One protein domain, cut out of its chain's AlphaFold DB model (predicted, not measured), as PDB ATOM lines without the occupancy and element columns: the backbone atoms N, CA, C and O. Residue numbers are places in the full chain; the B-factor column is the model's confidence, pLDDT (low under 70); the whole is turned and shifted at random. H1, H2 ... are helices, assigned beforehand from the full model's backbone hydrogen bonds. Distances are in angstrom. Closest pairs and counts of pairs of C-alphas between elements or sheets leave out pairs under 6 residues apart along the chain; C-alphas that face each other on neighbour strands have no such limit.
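This is residues 272 to 389 of the 398 residues of the protein "SPX domain-containing protein" of Rhizopus delemar (strain RA 99-880 / ATCC MYA-4621 / FGSC 9543 / NRRL 43880) (UniProt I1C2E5). Two long helices, H1 and H3, lie side by side and run opposite ways, making the long axis; H4 folds back along H3 from one end, and H5 stands nearly at right angles to H3 near the other end of H3. The tiny H2 sits beside the last residues of H1, at the end of the long axis away from the turn between H3 and H4. The printed part has 118 residues, with five named helices in the order H1, H2, H3, H4, H5 and no named strand: the class is all helix. It is only just loose, close to compact, with a radius of gyration of the C-alphas of 16.5 A, and its outline is elongated, spanning 53 by 29 by 24 A.

H1, residues 272 to 300, touches H3, residues 319 to 341, at a shallow tilt of 21 degrees, opposite ways; the closest C-alphas are those of Ser 292 and Ala 323, 5.3 A apart. H3 and H4, residues 354 to 367, form a helical hairpin at a shallow tilt of 21 degrees, opposite ways, closest at the C-alphas of Asp 340 and Tyr 354, 6.5 A. H1, H3 and H4 form an up and down bundle, each running against the one before it in the chain. H1 and H4 only just touch, with 3 pairs of C-alphas within 8 A; the closest are those of Tyr 278 and Pro 355, 6.8 A. H5, residues 375 to 388, touches H3 with residues 377 to 378 alone, about perpendicular at 75 degrees; the closest C-alphas are those of Phe 322 and Ala 377, 5.9 A. H4 and H5 are close but not clearly touching. H2, residues 305 to 308, touches H1 only at the corner by their link, and only just, with 3 pairs of C-alphas within 8 A; the closest are those of Trp 298 and Tyr 305, 6.7 A. In H4 and H5 every O i to N i+4 pair is within hydrogen-bond range, in H1 23 of 25 and in H3 17 of 19; H2 is too short for such a pair.

H1 begins at C-alpha 272 (40.594, -27.657, 25.732), is 40.5 A long and has a kink of 35 degrees near residue 281. H3 is 33.0 A long, H4 19.9 A, H5 19.7 A and H2 4.9 A. H5 ends at C-alpha 388 (35.989, -12.728, 47.619).

The two C-alphas farthest apart, those of Arg 302 and Pro 347, are 54.2 A apart. The printed part has no cut. The link from H3 to H4, residues 342 to 353, is long. The mean pLDDT of the printed part is 74.5; 38 residues are under 70, among them 309 to 318 and 369 to 377.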
ATOM      1  N   TYR A 272      39.779 -28.464  24.820       61.62
ATOM      2  CA  TYR A 272      40.594 -27.657  25.732       61.62
ATOM      3  C   TYR A 272      39.867 -26.389  26.209       61.62
ATOM      4  O   TYR A 272      39.802 -26.136  27.412       61.62
ATOM      5  N   ILE A 273      39.264 -25.635  25.284       67.38
ATOM      6  CA  ILE A 273      38.576 -24.372  25.586       67.38
ATOM      7  C   ILE A 273      37.297 -24.648  26.384       67.38
ATOM      8  O   ILE A 273      37.083 -24.043  27.435       67.38
ATOM      9  N   ASN A 274      36.489 -25.625  25.959       67.81
ATOM     10  CA  ASN A 274      35.264 -25.982  26.679       67.81
ATOM     11  C   ASN A 274      35.569 -26.505  28.090       67.81
ATOM     12  O   ASN A 274      34.910 -26.104  29.048       67.81
ATOM     13  N   THR A 275      36.615 -27.320  28.262       66.31
ATOM     14  CA  THR A 275      37.021 -27.829  29.585       66.31
ATOM     15  C   THR A 275      37.484 -26.704  30.514       66.31
ATOM     16  O   THR A 275      37.147 -26.714  31.697       66.31
ATOM     17  N   GLN A 276      38.202 -25.700  29.998       68.25
ATOM     18  CA  GLN A 276      38.588 -24.518  30.779       68.25
ATOM     19  C   GLN A 276      37.378 -23.689  31.220       68.25
ATOM     20  O   GLN A 276      37.310 -23.256  32.374       68.25
ATOM     21  N   ILE A 277      36.397 -23.511  30.335       74.38
ATOM     22  CA  ILE A 277      35.160 -22.796  30.659       74.38
ATOM     23  C   ILE A 277      34.365 -23.567  31.724       74.38
ATOM     24  O   ILE A 277      33.970 -22.978  32.731       74.38
ATOM     25  N   TYR A 278      34.199 -24.886  31.597       76.56
ATOM     26  CA  TYR A 278      33.547 -25.690  32.639       76.56
ATOM     27  C   TYR A 278      34.307 -25.669  33.971       76.56
ATOM     28  O   TYR A 278      33.681 -25.572  35.028       76.56
ATOM     29  N   ALA A 279      35.644 -25.680  33.945       68.12
ATOM     30  CA  ALA A 279      36.461 -25.560  35.151       68.12
ATOM     31  C   ALA A 279      36.212 -24.231  35.888       68.12
ATOM     32  O   ALA A 279      36.158 -24.216  37.121       68.12
ATOM     33  N   SER A 280      35.981 -23.138  35.150       73.00
ATOM     34  CA  SER A 280      35.654 -21.827  35.729       73.00
ATOM     35  C   SER A 280      34.329 -21.833  36.507       73.00
ATOM     36  O   SER A 280      34.237 -21.212  37.567       73.00
ATOM     37  N   PHE A 281      33.333 -22.601  36.053       79.25
ATOM     38  CA  PHE A 281      32.054 -22.767  36.752       79.25
ATOM     39  C   PHE A 281      32.133 -23.765  37.911       79.25
ATOM     40  O   PHE A 281      31.440 -23.613  38.918       79.25
ATOM     41  N   LEU A 282      32.981 -24.784  37.792       78.12
ATOM     42  CA  LEU A 282      33.092 -25.864  38.768       78.12
ATOM     43  C   LEU A 282      33.919 -25.462  40.002       78.12
ATOM     44  O   LEU A 282      33.612 -25.898  41.113       78.12
ATOM     45  N   LEU A 283      34.919 -24.589  39.845       78.38
ATOM     46  CA  LEU A 283      35.807 -24.168  40.935       78.38
ATOM     47  C   LEU A 283      35.068 -23.468  42.103       78.38
ATOM     48  O   LEU A 283      35.258 -23.894  43.247       78.38
ATOM     49  N   PRO A 284      34.179 -22.471  41.885       78.75
ATOM     50  CA  PRO A 284      33.398 -21.872  42.970       78.75
ATOM     51  C   PRO A 284      32.467 -22.879  43.656       78.75
ATOM     52  O   PRO A 284      32.304 -22.848  44.876       78.75
ATOM     53  N   ILE A 285      31.885 -23.808  42.890       81.94
ATOM     54  CA  ILE A 285      30.998 -24.855  43.414       81.94
ATOM     55  C   ILE A 285      31.782 -25.802  44.337       81.94
ATOM     56  O   ILE A 285      31.341 -26.079  45.455       81.94
ATOM     57  N   LEU A 286      32.975 -26.240  43.918       79.81
ATOM     58  CA  LEU A 286      33.868 -27.067  44.736       79.81
ATOM     59  C   LEU A 286      34.325 -26.352  46.008       79.81
ATOM     60  O   LEU A 286      34.340 -26.965  47.075       79.81
ATOM     61  N   PHE A 287      34.653 -25.062  45.927       81.31
ATOM     62  CA  PHE A 287      34.999 -24.266  47.105       81.31
ATOM     63  C   PHE A 287      33.856 -24.252  48.131       81.31
ATOM     64  O   PHE A 287      34.077 -24.498  49.318       81.31
ATOM     65  N   CYS A 288      32.616 -24.049  47.678       79.25
ATOM     66  CA  CYS A 288      31.440 -24.051  48.551       79.25
ATOM     67  C   CYS A 288      31.172 -25.432  49.170       79.25
ATOM     68  O   CYS A 288      30.777 -25.529  50.337       79.25
ATOM     69  N   LEU A 289      31.421 -26.514  48.429       81.88
ATOM     70  CA  LEU A 289      31.363 -27.877  48.964       81.88
ATOM     71  C   LEU A 289      32.457 -28.124  50.012       81.88
ATOM     72  O   LEU A 289      32.163 -28.651  51.084       81.88
ATOM     73  N   GLY A 290      33.690 -27.680  49.762       80.62
ATOM     74  CA  GLY A 290      34.783 -27.737  50.737       80.62
ATOM     75  C   GLY A 290      34.464 -26.958  52.015       80.62
ATOM     76  O   GLY A 290      34.637 -27.464  53.124       80.62
ATOM     77  N   PHE A 291      33.892 -25.761  51.879       82.00
ATOM     78  CA  PHE A 291      33.413 -24.981  53.018       82.00
ATOM     79  C   PHE A 291      32.294 -25.708  53.778       82.00
ATOM     80  O   PHE A 291      32.320 -25.762  55.006       82.00
ATOM     81  N   SER A 292      31.368 -26.363  53.070       82.62
ATOM     82  CA  SER A 292      30.329 -27.203  53.685       82.62
ATOM     83  C   SER A 292      30.924 -28.342  54.523       82.62
ATOM     84  O   SER A 292      30.442 -28.621  55.621       82.62
ATOM     85  N   ILE A 293      32.001 -28.976  54.046       83.50
ATOM     86  CA  ILE A 293      32.737 -30.008  54.792       83.50
ATOM     87  C   ILE A 293      33.369 -29.413  56.056       83.50
ATOM     88  O   ILE A 293      33.239 -29.999  57.132       83.50
ATOM     89  N   ASN A 294      33.971 -28.225  55.969       83.88
ATOM     90  CA  ASN A 294      34.519 -27.534  57.139       83.88
ATOM     91  C   ASN A 294      33.437 -27.241  58.192       83.88
ATOM     92  O   ASN A 294      33.657 -27.495  59.379       83.88
ATOM     93  N   LEU A 295      32.234 -26.819  57.778       82.25
ATOM     94  CA  LEU A 295      31.094 -26.638  58.689       82.25
ATOM     95  C   LEU A 295      30.697 -27.949  59.394       82.25
ATOM     96  O   LEU A 295      30.408 -27.943  60.594       82.25
ATOM     97  N   ILE A 296      30.717 -29.082  58.680       82.94
ATOM     98  CA  ILE A 296      30.445 -30.413  59.254       82.94
ATOM     99  C   ILE A 296      31.511 -30.784  60.293       82.94
ATOM    100  O   ILE A 296      31.178 -31.255  61.385       82.94
ATOM    101  N   VAL A 297      32.787 -30.559  59.974       83.69
ATOM    102  CA  VAL A 297      33.917 -30.831  60.874       83.69
ATOM    103  C   VAL A 297      33.804 -29.980  62.140       83.69
ATOM    104  O   VAL A 297      33.833 -30.521  63.247       83.69
ATOM    105  N   TRP A 298      33.569 -28.674  62.013       83.81
ATOM    106  CA  TRP A 298      33.362 -27.791  63.163       83.81
ATOM    107  C   TRP A 298      32.158 -28.202  64.007       83.81
ATOM    108  O   TRP A 298      32.254 -28.232  65.235       83.81
ATOM    109  N   HIS A 299      31.058 -28.625  63.378       80.69
ATOM    110  CA  HIS A 299      29.916 -29.172  64.104       80.69
ATOM    111  C   HIS A 299      30.286 -30.438  64.895       80.69
ATOM    112  O   HIS A 299      29.907 -30.581  66.063       80.69
ATOM    113  N   ARG A 300      31.072 -31.344  64.298       79.94
ATOM    114  CA  ARG A 300      31.542 -32.579  64.945       79.94
ATOM    115  C   ARG A 300      32.428 -32.296  66.158       79.94
ATOM    116  O   ARG A 300      32.264 -32.961  67.181       79.94
ATOM    117  N   PHE A 301      33.305 -31.300  66.053       86.00
ATOM    118  CA  PHE A 301      34.196 -30.849  67.127       86.00
ATOM    119  C   PHE A 301      33.557 -29.834  68.087       86.00
ATOM    120  O   PHE A 301      34.235 -29.343  68.985       86.00
ATOM    121  N   ARG A 302      32.248 -29.562  67.962       75.56
ATOM    122  CA  ARG A 302      31.493 -28.634  68.829       75.56
ATOM    123  C   ARG A 302      31.999 -27.185  68.796       75.56
ATOM    124  O   ARG A 302      31.766 -26.437  69.740       75.56
ATOM    125  N   ILE A 303      32.626 -26.773  67.699       79.12
ATOM    126  CA  ILE A 303      33.027 -25.385  67.462       79.12
ATOM    127  C   ILE A 303      31.803 -24.614  66.952       79.12
ATOM    128  O   ILE A 303      31.138 -25.031  65.999       79.12
ATOM    129  N   ASN A 304      31.472 -23.496  67.604       78.12
ATOM    130  CA  ASN A 304      30.300 -22.692  67.263       78.12
ATOM    131  C   ASN A 304      30.570 -21.812  66.029       78.12
ATOM    132  O   ASN A 304      30.821 -20.617  66.149       78.12
ATOM    133  N   TYR A 305      30.495 -22.404  64.834       75.94
ATOM    134  CA  TYR A 305      30.690 -21.683  63.569       75.94
ATOM    135  C   TYR A 305      29.684 -20.537  63.364       75.94
ATOM    136  O   TYR A 305      30.003 -19.563  62.691       75.94
ATOM    137  N   LYS A 306      28.492 -20.604  63.977       73.38
ATOM    138  CA  LYS A 306      27.496 -19.520  63.916       73.38
ATOM    139  C   LYS A 306      28.001 -18.254  64.609       73.38
ATOM    140  O   LYS A 306      27.709 -17.162  64.148       73.38
ATOM    141  N   LEU A 307      28.778 -18.413  65.682       67.88
ATOM    142  CA  LEU A 307      29.431 -17.305  66.374       67.88
ATOM    143  C   LEU A 307      30.627 -16.769  65.577       67.88
ATOM    144  O   LEU A 307      30.762 -15.564  65.445       67.88
ATOM    145  N   ILE A 308      31.459 -17.661  65.027       70.50
ATOM    146  CA  ILE A 308      32.669 -17.285  64.270       70.50
ATOM    147  C   ILE A 308      32.328 -16.418  63.052       70.50
ATOM    148  O   ILE A 308      33.036 -15.460  62.773       70.50
ATOM    149  N   PHE A 309      31.248 -16.747  62.341       68.50
ATOM    150  CA  PHE A 309      30.801 -15.999  61.160       68.50
ATOM    151  C   PHE A 309      29.686 -14.988  61.457       68.50
ATOM    152  O   PHE A 309      29.041 -14.525  60.520       68.50
ATOM    153  N   GLU A 310      29.413 -14.697  62.735       63.00
ATOM    154  CA  GLU A 310      28.361 -13.759  63.167       63.00
ATOM    155  C   GLU A 310      26.998 -14.002  62.483       63.00
ATOM    156  O   GLU A 310      26.239 -13.085  62.163       63.00
ATOM    157  N   LEU A 311      26.659 -15.273  62.243       61.81
ATOM    158  CA  LEU A 311      25.418 -15.646  61.575       61.81
ATOM    159  C   LEU A 311      24.236 -15.378  62.514       61.81
ATOM    160  O   LEU A 311      24.150 -15.925  63.618       61.81
ATOM    161  N   ASN A 312      23.299 -14.544  62.053       54.91
ATOM    162  CA  ASN A 312      22.088 -14.172  62.783       54.91
ATOM    163  C   ASN A 312      21.379 -15.405  63.366       54.91
ATOM    164  O   ASN A 312      20.824 -16.215  62.633       54.91
ATOM    165  N   SER A 313      21.286 -15.503  64.697       49.34
ATOM    166  CA  SER A 313      20.712 -16.675  65.391       49.34
ATOM    167  C   SER A 313      19.219 -16.930  65.109       49.34
ATOM    168  O   SER A 313      18.659 -17.929  65.561       49.34
ATOM    169  N   ARG A 314      18.553 -16.012  64.393       48.81
ATOM    170  CA  ARG A 314      17.160 -16.139  63.934       48.81
ATOM    171  C   ARG A 314      17.036 -16.823  62.570       48.81
ATOM    172  O   ARG A 314      16.056 -17.531  62.371       48.81
ATOM    173  N   ASP A 315      18.027 -16.657  61.696       54.31
ATOM    174  CA  ASP A 315      18.142 -17.361  60.417       54.31
ATOM    175  C   ASP A 315      19.119 -18.519  60.636       54.31
ATOM    176  O   ASP A 315      20.322 -18.426  60.409       54.31
ATOM    177  N   ASN A 316      18.602 -19.606  61.211       55.78
ATOM    178  CA  ASN A 316      19.388 -20.794  61.528       55.78
ATOM    179  C   ASN A 316      19.780 -21.535  60.245       55.78
ATOM    180  O   ASN A 316      19.190 -22.564  59.932       55.78
ATOM    181  N   LEU A 317      20.771 -21.019  59.515       61.00
ATOM    182  CA  LEU A 317      21.348 -21.736  58.390       61.00
ATOM    183  C   LEU A 317      22.174 -22.900  58.943       61.00
ATOM    184  O   LEU A 317      23.268 -22.721  59.482       61.00
ATOM    185  N   ASP A 318      21.598 -24.093  58.883       69.31
ATOM    186  CA  ASP A 318      22.286 -25.311  59.289       69.31
ATOM    187  C   ASP A 318      23.263 -25.754  58.194       69.31
ATOM    188  O   ASP A 318      23.011 -25.581  57.001       69.31
ATOM    189  N   TYR A 319      24.370 -26.387  58.589       74.88
ATOM    190  CA  TYR A 319      25.391 -26.888  57.656       74.88
ATOM    191  C   TYR A 319      24.814 -27.810  56.561       74.88
ATOM    192  O   TYR A 319      25.350 -27.870  55.459       74.88
ATOM    193  N   HIS A 320      23.702 -28.499  56.838       71.31
ATOM    194  CA  HIS A 320      22.965 -29.297  55.857       71.31
ATOM    195  C   HIS A 320      22.282 -28.442  54.783       71.31
ATOM    196  O   HIS A 320      22.408 -28.742  53.601       71.31
ATOM    197  N   GLN A 321      21.591 -27.374  55.193       73.06
ATOM    198  CA  GLN A 321      20.911 -26.448  54.282       73.06
ATOM    199  C   GLN A 321      21.922 -25.684  53.427       73.06
ATOM    200  O   GLN A 321      21.678 -25.416  52.256       73.06
ATOM    201  N   PHE A 322      23.085 -25.376  54.009       76.62
ATOM    202  CA  PHE A 322      24.193 -24.783  53.274       76.62
ATOM    203  C   PHE A 322      24.756 -25.736  52.206       76.62
ATOM    204  O   PHE A 322      24.972 -25.314  51.077       76.62
ATOM    205  N   ALA A 323      24.941 -27.022  52.531       79.56
ATOM    206  CA  ALA A 323      25.502 -28.018  51.614       79.56
ATOM    207  C   ALA A 323      24.563 -28.406  50.455       79.56
ATOM    208  O   ALA A 323      25.023 -28.919  49.434       79.56
ATOM    209  N   GLU A 324      23.256 -28.187  50.597       78.75
ATOM    210  CA  GLU A 324      22.247 -28.580  49.610       78.75
ATOM    211  C   GLU A 324      22.394 -27.818  48.290       78.75
ATOM    212  O   GLU A 324      22.401 -28.425  47.220       78.75
ATOM    213  N   LEU A 325      22.595 -26.500  48.356       78.81
ATOM    214  CA  LEU A 325      22.680 -25.665  47.163       78.81
ATOM    215  C   LEU A 325      23.937 -25.953  46.315       78.81
ATOM    216  O   LEU A 325      23.768 -26.257  45.135       78.81
ATOM    217  N   PRO A 326      25.171 -25.968  46.858       81.44
ATOM    218  CA  PRO A 326      26.356 -26.376  46.103       81.44
ATOM    219  C   PRO A 326      26.239 -27.787  45.510       81.44
ATOM    220  O   PRO A 326      26.738 -28.034  44.417       81.44
ATOM    221  N   SER A 327      25.546 -28.703  46.194       81.62
ATOM    222  CA  SER A 327      25.353 -30.078  45.713       81.62
ATOM    223  C   SER A 327      24.418 -30.148  44.498       81.62
ATOM    224  O   SER A 327      24.677 -30.906  43.566       81.62
ATOM    225  N   ILE A 328      23.347 -29.347  44.479       80.88
ATOM    226  CA  ILE A 328      22.416 -29.261  43.340       80.88
ATOM    227  C   ILE A 328      23.069 -28.547  42.154       80.88
ATOM    228  O   ILE A 328      22.934 -29.003  41.021       80.88
ATOM    229  N   LEU A 329      23.815 -27.465  42.406       83.69
ATOM    230  CA  LEU A 329      24.572 -26.773  41.359       83.69
ATOM    231  C   LEU A 329      25.610 -27.711  40.725       83.69
ATOM    232  O   LEU A 329      25.723 -27.744  39.504       83.69
ATOM    233  N   LEU A 330      26.303 -28.526  41.532       85.00
ATOM    234  CA  LEU A 330      27.218 -29.550  41.024       85.00
ATOM    235  C   LEU A 330      26.491 -30.575  40.142       85.00
ATOM    236  O   LEU A 330      26.973 -30.884  39.058       85.00
ATOM    237  N   LEU A 331      25.330 -31.078  40.580       83.50
ATOM    238  CA  LEU A 331      24.547 -32.053  39.815       83.50
ATOM    239  C   LEU A 331      24.150 -31.510  38.435       83.50
ATOM    240  O   LEU A 331      24.339 -32.196  37.435       83.50
ATOM    241  N   ILE A 332      23.644 -30.274  38.376       83.69
ATOM    242  CA  ILE A 332      23.252 -29.615  37.121       83.69
ATOM    243  C   ILE A 332      24.464 -29.444  36.200       83.69
ATOM    244  O   ILE A 332      24.380 -29.784  35.018       83.69
ATOM    245  N   SER A 333      25.600 -28.988  36.741       83.56
ATOM    246  CA  SER A 333      26.852 -28.862  35.986       83.56
ATOM    247  C   SER A 333      27.314 -30.205  35.420       83.56
ATOM    248  O   SER A 333      27.668 -30.278  34.247       83.56
ATOM    249  N   CYS A 334      27.254 -31.286  36.206       82.00
ATOM    250  CA  CYS A 334      27.609 -32.628  35.745       82.00
ATOM    251  C   CYS A 334      26.664 -33.143  34.649       82.00
ATOM    252  O   CYS A 334      27.141 -33.711  33.671       82.00
ATOM    253  N   CYS A 335      25.349 -32.936  34.771       81.38
ATOM    254  CA  CYS A 335      24.384 -33.364  33.754       81.38
ATOM    255  C   CYS A 335      24.583 -32.636  32.420       81.38
ATOM    256  O   CYS A 335      24.586 -33.275  31.373       81.38
ATOM    257  N   ILE A 336      24.774 -31.314  32.450       82.25
ATOM    258  CA  ILE A 336      24.973 -30.511  31.236       82.25
ATOM    259  C   ILE A 336      26.297 -30.870  30.558       82.25
ATOM    260  O   ILE A 336      26.329 -31.088  29.350       82.25
ATOM    261  N   MET A 337      27.364 -31.020  31.345       79.25
ATOM    262  CA  MET A 337      28.673 -31.440  30.851       79.25
ATOM    263  C   MET A 337      28.634 -32.857  30.252       79.25
ATOM    264  O   MET A 337      29.257 -33.111  29.225       79.25
ATOM    265  N   TYR A 338      27.870 -33.777  30.851       78.56
ATOM    266  CA  TYR A 338      27.668 -35.118  30.303       78.56
ATOM    267  C   TYR A 338      26.929 -35.088  28.960       78.56
ATOM    268  O   TYR A 338      27.337 -35.779  28.030       78.56
ATOM    269  N   ILE A 339      25.870 -34.283  28.829       76.81
ATOM    270  CA  ILE A 339      25.115 -34.152  27.571       76.81
ATOM    271  C   ILE A 339      25.995 -33.549  26.462       76.81
ATOM    272  O   ILE A 339      25.964 -34.045  25.337       76.81
ATOM    273  N   ASP A 340      26.807 -32.537  26.783       76.94
ATOM    274  CA  ASP A 340      27.753 -31.924  25.840       76.94
ATOM    275  C   ASP A 340      28.821 -32.933  25.378       76.94
ATOM    276  O   ASP A 340      29.000 -33.159  24.181       76.94
ATOM    277  N   PHE A 341      29.475 -33.633  26.314       71.81
ATOM    278  CA  PHE A 341      30.542 -34.585  25.983       71.81
ATOM    279  C   PHE A 341      30.064 -35.898  25.358       71.81
ATOM    280  O   PHE A 341      30.821 -36.521  24.618       71.81
ATOM    281  N   SER A 342      28.826 -36.318  25.624       70.19
ATOM    282  CA  SER A 342      28.211 -37.479  24.960       70.19
ATOM    283  C   SER A 342      27.651 -37.152  23.574       70.19
ATOM    284  O   SER A 342      27.185 -38.059  22.890       70.19
ATOM    285  N   GLN A 343      27.678 -35.874  23.161       70.19
ATOM    286  CA  GLN A 343      27.112 -35.382  21.899       70.19
ATOM    287  C   GLN A 343      25.659 -35.830  21.661       70.19
ATOM    288  O   GLN A 343      25.213 -35.953  20.520       70.19
ATOM    289  N   LEU A 344      24.886 -36.044  22.731       67.19
ATOM    290  CA  LEU A 344      23.558 -36.669  22.664       67.19
ATOM    291  C   LEU A 344      22.558 -35.887  21.794       67.19
ATOM    292  O   LEU A 344      21.588 -36.444  21.288       67.19
ATOM    293  N   THR A 345      22.776 -34.582  21.636       68.56
ATOM    294  CA  THR A 345      21.898 -33.667  20.894       68.56
ATOM    295  C   THR A 345      22.508 -33.174  19.582       68.56
ATOM    296  O   THR A 345      21.993 -32.219  18.997       68.56
ATOM    297  N   ALA A 346      23.633 -33.739  19.137       65.94
ATOM    298  CA  ALA A 346      24.217 -33.369  17.853       65.94
ATOM    299  C   ALA A 346      23.323 -33.894  16.708       65.94
ATOM    300  O   ALA A 346      22.864 -35.035  16.784       65.94
ATOM    301  N   PRO A 347      23.033 -33.103  15.651       68.75
ATOM    302  CA  PRO A 347      23.581 -31.784  15.298       68.75
ATOM    303  C   PRO A 347      22.713 -30.580  15.725       68.75
ATOM    304  O   PRO A 347      23.002 -29.452  15.333       68.75
ATOM    305  N   ALA A 348      21.631 -30.789  16.482       76.06
ATOM    306  CA  ALA A 348      20.636 -29.752  16.777       76.06
ATOM    307  C   ALA A 348      21.173 -28.597  17.646       76.06
ATOM    308  O   ALA A 348      20.696 -27.469  17.524       76.06
ATOM    309  N   ILE A 349      22.147 -28.866  18.521       76.62
ATOM    310  CA  ILE A 349      22.765 -27.864  19.401       76.62
ATOM    311  C   ILE A 349      24.294 -27.979  19.293       76.62
ATOM    312  O   ILE A 349      24.837 -29.023  19.664       76.62
ATOM    313  N   PRO A 350      24.995 -26.933  18.814       78.88
ATOM    314  CA  PRO A 350      26.456 -26.858  18.850       78.88
ATOM    315  C   PRO A 350      27.033 -26.913  20.274       78.88
ATOM    316  O   PRO A 350      26.501 -26.279  21.187       78.88
ATOM    317  N   SER A 351      28.183 -27.575  20.443       72.81
ATOM    318  CA  SER A 351      28.904 -27.687  21.728       72.81
ATOM    319  C   SER A 351      29.320 -26.348  22.356       72.81
ATOM    320  O   SER A 351      29.569 -26.266  23.553       72.81
ATOM    321  N   GLU A 352      29.370 -25.266  21.579       79.62
ATOM    322  CA  GLU A 352      29.702 -23.920  22.071       79.62
ATOM    323  C   GLU A 352      28.562 -23.276  22.880       79.62
ATOM    324  O   GLU A 352      28.801 -22.397  23.707       79.62
ATOM    325  N   LEU A 353      27.315 -23.723  22.683       83.06
ATOM    326  CA  LEU A 353      26.149 -23.173  23.381       83.06
ATOM    327  C   LEU A 353      25.949 -23.775  24.776       83.06
ATOM    328  O   LEU A 353      25.304 -23.155  25.621       83.06
ATOM    329  N   TYR A 354      26.504 -24.953  25.057       83.38
ATOM    330  CA  TYR A 354      26.308 -25.637  26.337       83.38
ATOM    331  C   TYR A 354      26.852 -24.877  27.557       83.38
ATOM    332  O   TYR A 354      26.119 -24.750  28.544       83.38
ATOM    333  N   PRO A 355      28.058 -24.276  27.510       84.38
ATOM    334  CA  PRO A 355      28.526 -23.408  28.586       84.38
ATOM    335  C   PRO A 355      27.639 -22.174  28.812       84.38
ATOM    336  O   PRO A 355      27.442 -21.754  29.954       84.38
ATOM    337  N   LEU A 356      27.052 -21.616  27.746       84.69
ATOM    338  CA  LEU A 356      26.103 -20.502  27.838       84.69
ATOM    339  C   LEU A 356      24.790 -20.946  28.507       84.69
ATOM    340  O   LEU A 356      24.283 -20.261  29.396       84.69
ATOM    341  N   ILE A 357      24.261 -22.110  28.121       86.94
ATOM    342  CA  ILE A 357      23.065 -22.712  28.730       86.94
ATOM    343  C   ILE A 357      23.303 -22.958  30.224       86.94
ATOM    344  O   ILE A 357      22.461 -22.595  31.050       86.94
ATOM    345  N   LEU A 358      24.467 -23.508  30.587       86.00
ATOM    346  CA  LEU A 358      24.868 -23.699  31.979       86.00
ATOM    347  C   LEU A 358      24.887 -22.367  32.738       86.00
ATOM    348  O   LEU A 358      24.291 -22.269  33.812       86.00
ATOM    349  N   PHE A 359      25.508 -21.328  32.175       86.62
ATOM    350  CA  PHE A 359      25.555 -20.002  32.791       86.62
ATOM    351  C   PHE A 359      24.156 -19.430  33.053       86.62
ATOM    352  O   PHE A 359      23.878 -18.979  34.165       86.62
ATOM    353  N   ILE A 360      23.257 -19.497  32.066       89.06
ATOM    354  CA  ILE A 360      21.883 -18.988  32.190       89.06
ATOM    355  C   ILE A 360      21.127 -19.728  33.299       89.06
ATOM    356  O   ILE A 360      20.465 -19.091  34.120       89.06
ATOM    357  N   ILE A 361      21.253 -21.057  33.374       86.94
ATOM    358  CA  ILE A 361      20.591 -21.869  34.404       86.94
ATOM    359  C   ILE A 361      21.141 -21.543  35.799       86.94
ATOM    360  O   ILE A 361      20.362 -21.330  36.734       86.94
ATOM    361  N   LEU A 362      22.466 -21.451  35.955       84.75
ATOM    362  CA  LEU A 362      23.096 -21.103  37.233       84.75
ATOM    363  C   LEU A 362      22.695 -19.690  37.692       84.75
ATOM    364  O   LEU A 362      22.335 -19.497  38.857       84.75
ATOM    365  N   ALA A 363      22.688 -18.716  36.778       83.50
ATOM    366  CA  ALA A 363      22.262 -17.347  37.055       83.50
ATOM    367  C   ALA A 363      20.776 -17.279  37.438       83.50
ATOM    368  O   ALA A 363      20.423 -16.616  38.414       83.50
ATOM    369  N   ALA A 364      19.908 -18.017  36.739       86.31
ATOM    370  CA  ALA A 364      18.485 -18.093  37.055       86.31
ATOM    371  C   ALA A 364      18.236 -18.663  38.461       86.31
ATOM    372  O   ALA A 364      17.424 -18.120  39.211       86.31
ATOM    373  N   ILE A 365      18.968 -19.708  38.866       82.56
ATOM    374  CA  ILE A 365      18.860 -20.289  40.215       82.56
ATOM    375  C   ILE A 365      19.351 -19.303  41.284       82.56
ATOM    376  O   ILE A 365      18.702 -19.150  42.324       82.56
ATOM    377  N   MET A 366      20.461 -18.603  41.042       78.56
ATOM    378  CA  MET A 366      21.030 -17.652  42.004       78.56
ATOM    379  C   MET A 366      20.190 -16.376  42.160       78.56
ATOM    380  O   MET A 366      20.041 -15.888  43.280       78.56
ATOM    381  N   LEU A 367      19.599 -15.866  41.074       80.31
ATOM    382  CA  LEU A 367      18.813 -14.623  41.059       80.31
ATOM    383  C   LEU A 367      17.324 -14.824  41.376       80.31
ATOM    384  O   LEU A 367      16.598 -13.850  41.566       80.31
ATOM    385  N   CYS A 368      16.848 -16.071  41.450       78.56
ATOM    386  CA  CYS A 368      15.438 -16.364  41.683       78.56
ATOM    387  C   CYS A 368      14.953 -15.813  43.051       78.56
ATOM    388  O   CYS A 368      15.469 -16.220  44.096       78.56
ATOM    389  N   PRO A 369      13.933 -14.932  43.097       67.75
ATOM    390  CA  PRO A 369      13.479 -14.297  44.340       67.75
ATOM    391  C   PRO A 369      12.621 -15.216  45.227       67.75
ATOM    392  O   PRO A 369      12.362 -14.896  46.387       67.75
ATOM    393  N   PHE A 370      12.171 -16.360  44.704       69.56
ATOM    394  CA  PHE A 370      11.337 -17.316  45.433       69.56
ATOM    395  C   PHE A 370      12.164 -18.152  46.413       69.56
ATOM    396  O   PHE A 370      13.347 -18.390  46.188       69.56
ATOM    397  N   ASN A 371      11.550 -18.662  47.488       61.78
ATOM    398  CA  ASN A 371      12.227 -19.507  48.485       61.78
ATOM    399  C   ASN A 371      12.426 -20.965  48.014       61.78
ATOM    400  O   ASN A 371      12.213 -21.914  48.763       61.78
ATOM    401  N   ILE A 372      12.801 -21.133  46.749       62.91
ATOM    402  CA  ILE A 372      13.227 -22.402  46.167       62.91
ATOM    403  C   ILE A 372      14.746 -22.472  46.401       62.91
ATOM    404  O   ILE A 372      15.450 -21.499  46.133       62.91
ATOM    405  N   PHE A 373      15.250 -23.565  46.982       58.28
ATOM    406  CA  PHE A 373      16.671 -23.749  47.338       58.28
ATOM    407  C   PHE A 373      17.254 -22.708  48.323       58.28
ATOM    408  O   PHE A 373      18.337 -22.172  48.103       58.28
ATOM    409  N   TYR A 374      16.535 -22.414  49.414       66.44
ATOM    410  CA  TYR A 374      16.969 -21.578  50.554       66.44
ATOM    411  C   TYR A 374      17.558 -20.205  50.178       66.44
ATOM    412  O   TYR A 374      18.757 -20.031  49.953       66.44
ATOM    413  N   LEU A 375      16.707 -19.175  50.198       66.56
ATOM    414  CA  LEU A 375      17.079 -17.794  49.856       66.56
ATOM    415  C   LEU A 375      18.269 -17.246  50.673       66.56
ATOM    416  O   LEU A 375      19.117 -16.542  50.125       66.56
ATOM    417  N   SER A 376      18.367 -17.587  51.961       63.97
ATOM    418  CA  SER A 376      19.450 -17.113  52.835       63.97
ATOM    419  C   SER A 376      20.822 -17.685  52.443       63.97
ATOM    420  O   SER A 376      21.811 -16.956  52.486       63.97
ATOM    421  N   ALA A 377      20.886 -18.940  51.976       67.75
ATOM    422  CA  ALA A 377      22.127 -19.559  51.495       67.75
ATOM    423  C   ALA A 377      22.634 -18.894  50.205       67.75
ATOM    424  O   ALA A 377      23.824 -18.618  50.073       67.75
ATOM    425  N   ARG A 378      21.717 -18.571  49.280       73.50
ATOM    426  CA  ARG A 378      22.035 -17.879  48.018       73.50
ATOM    427  C   ARG A 378      22.510 -16.456  48.230       73.50
ATOM    428  O   ARG A 378      23.489 -16.047  47.621       73.50
ATOM    429  N   ARG A 379      21.844 -15.714  49.119       71.06
ATOM    430  CA  ARG A 379      22.262 -14.355  49.484       71.06
ATOM    431  C   ARG A 379      23.650 -14.352  50.098       71.06
ATOM    432  O   ARG A 379      24.476 -13.545  49.692       71.06
ATOM    433  N   TRP A 380      23.910 -15.274  51.024       70.81
ATOM    434  CA  TRP A 380      25.235 -15.409  51.612       70.81
ATOM    435  C   TRP A 380      26.276 -15.740  50.542       70.81
ATOM    436  O   TRP A 380      27.262 -15.027  50.444       70.81
ATOM    437  N   LEU A 381      26.034 -16.728  49.674       68.56
ATOM    438  CA  LEU A 381      26.977 -17.061  48.601       68.56
ATOM    439  C   LEU A 381      27.197 -15.926  47.606       68.56
ATOM    440  O   LEU A 381      28.331 -15.700  47.211       68.56
ATOM    441  N   GLY A 382      26.149 -15.197  47.222       69.94
ATOM    442  CA  GLY A 382      26.278 -14.034  46.348       69.94
ATOM    443  C   GLY A 382      27.138 -12.944  46.984       69.94
ATOM    444  O   GLY A 382      28.047 -12.429  46.342       69.94
ATOM    445  N   ILE A 383      26.910 -12.644  48.266       70.50
ATOM    446  CA  ILE A 383      27.717 -11.674  49.013       70.50
ATOM    447  C   ILE A 383      29.161 -12.164  49.138       70.50
ATOM    448  O   ILE A 383      30.074 -11.395  48.856       70.50
ATOM    449  N   THR A 384      29.378 -13.429  49.504       66.56
ATOM    450  CA  THR A 384      30.709 -14.031  49.662       66.56
ATOM    451  C   THR A 384      31.471 -14.068  48.340       66.56
ATOM    452  O   THR A 384      32.640 -13.717  48.311       66.56
ATOM    453  N   LEU A 385      30.833 -14.420  47.222       66.62
ATOM    454  CA  LEU A 385      31.481 -14.401  45.907       66.62
ATOM    455  C   LEU A 385      31.864 -12.975  45.490       66.62
ATOM    456  O   LEU A 385      32.983 -12.774  45.037       66.62
ATOM    457  N   VAL A 386      30.994 -11.986  45.715       68.81
ATOM    458  CA  VAL A 386      31.279 -10.569  45.409       68.81
ATOM    459  C   VAL A 386      32.352  -9.976  46.333       68.81
ATOM    460  O   VAL A 386      33.130  -9.124  45.914       68.81
ATOM    461  N   THR A 387      32.427 -10.420  47.588       64.31
ATOM    462  CA  THR A 387      33.460  -9.963  48.536       64.31
ATOM    463  C   THR A 387      34.788 -10.704  48.387       64.31
ATOM    464  O   THR A 387      35.829 -10.125  48.685       64.31
ATOM    465  N   CYS A 388      34.783 -11.949  47.904       55.56
ATOM    466  CA  CYS A 388      35.989 -12.728  47.619       55.56
ATOM    467  C   CYS A 388      36.557 -12.483  46.215       55.56
ATOM    468  O   CYS A 388      37.725 -12.803  45.992       55.56
ATOM    469  N   THR A 389      35.796 -11.914  45.272       52.78
ATOM    470  CA  THR A 389      36.408 -11.336  44.071       52.78
ATOM    471  C   THR A 389      37.267 -10.152  44.502       52.78
ATOM    472  O   THR A 389      36.727  -9.229  45.117       52.78
TER     473      THR A 389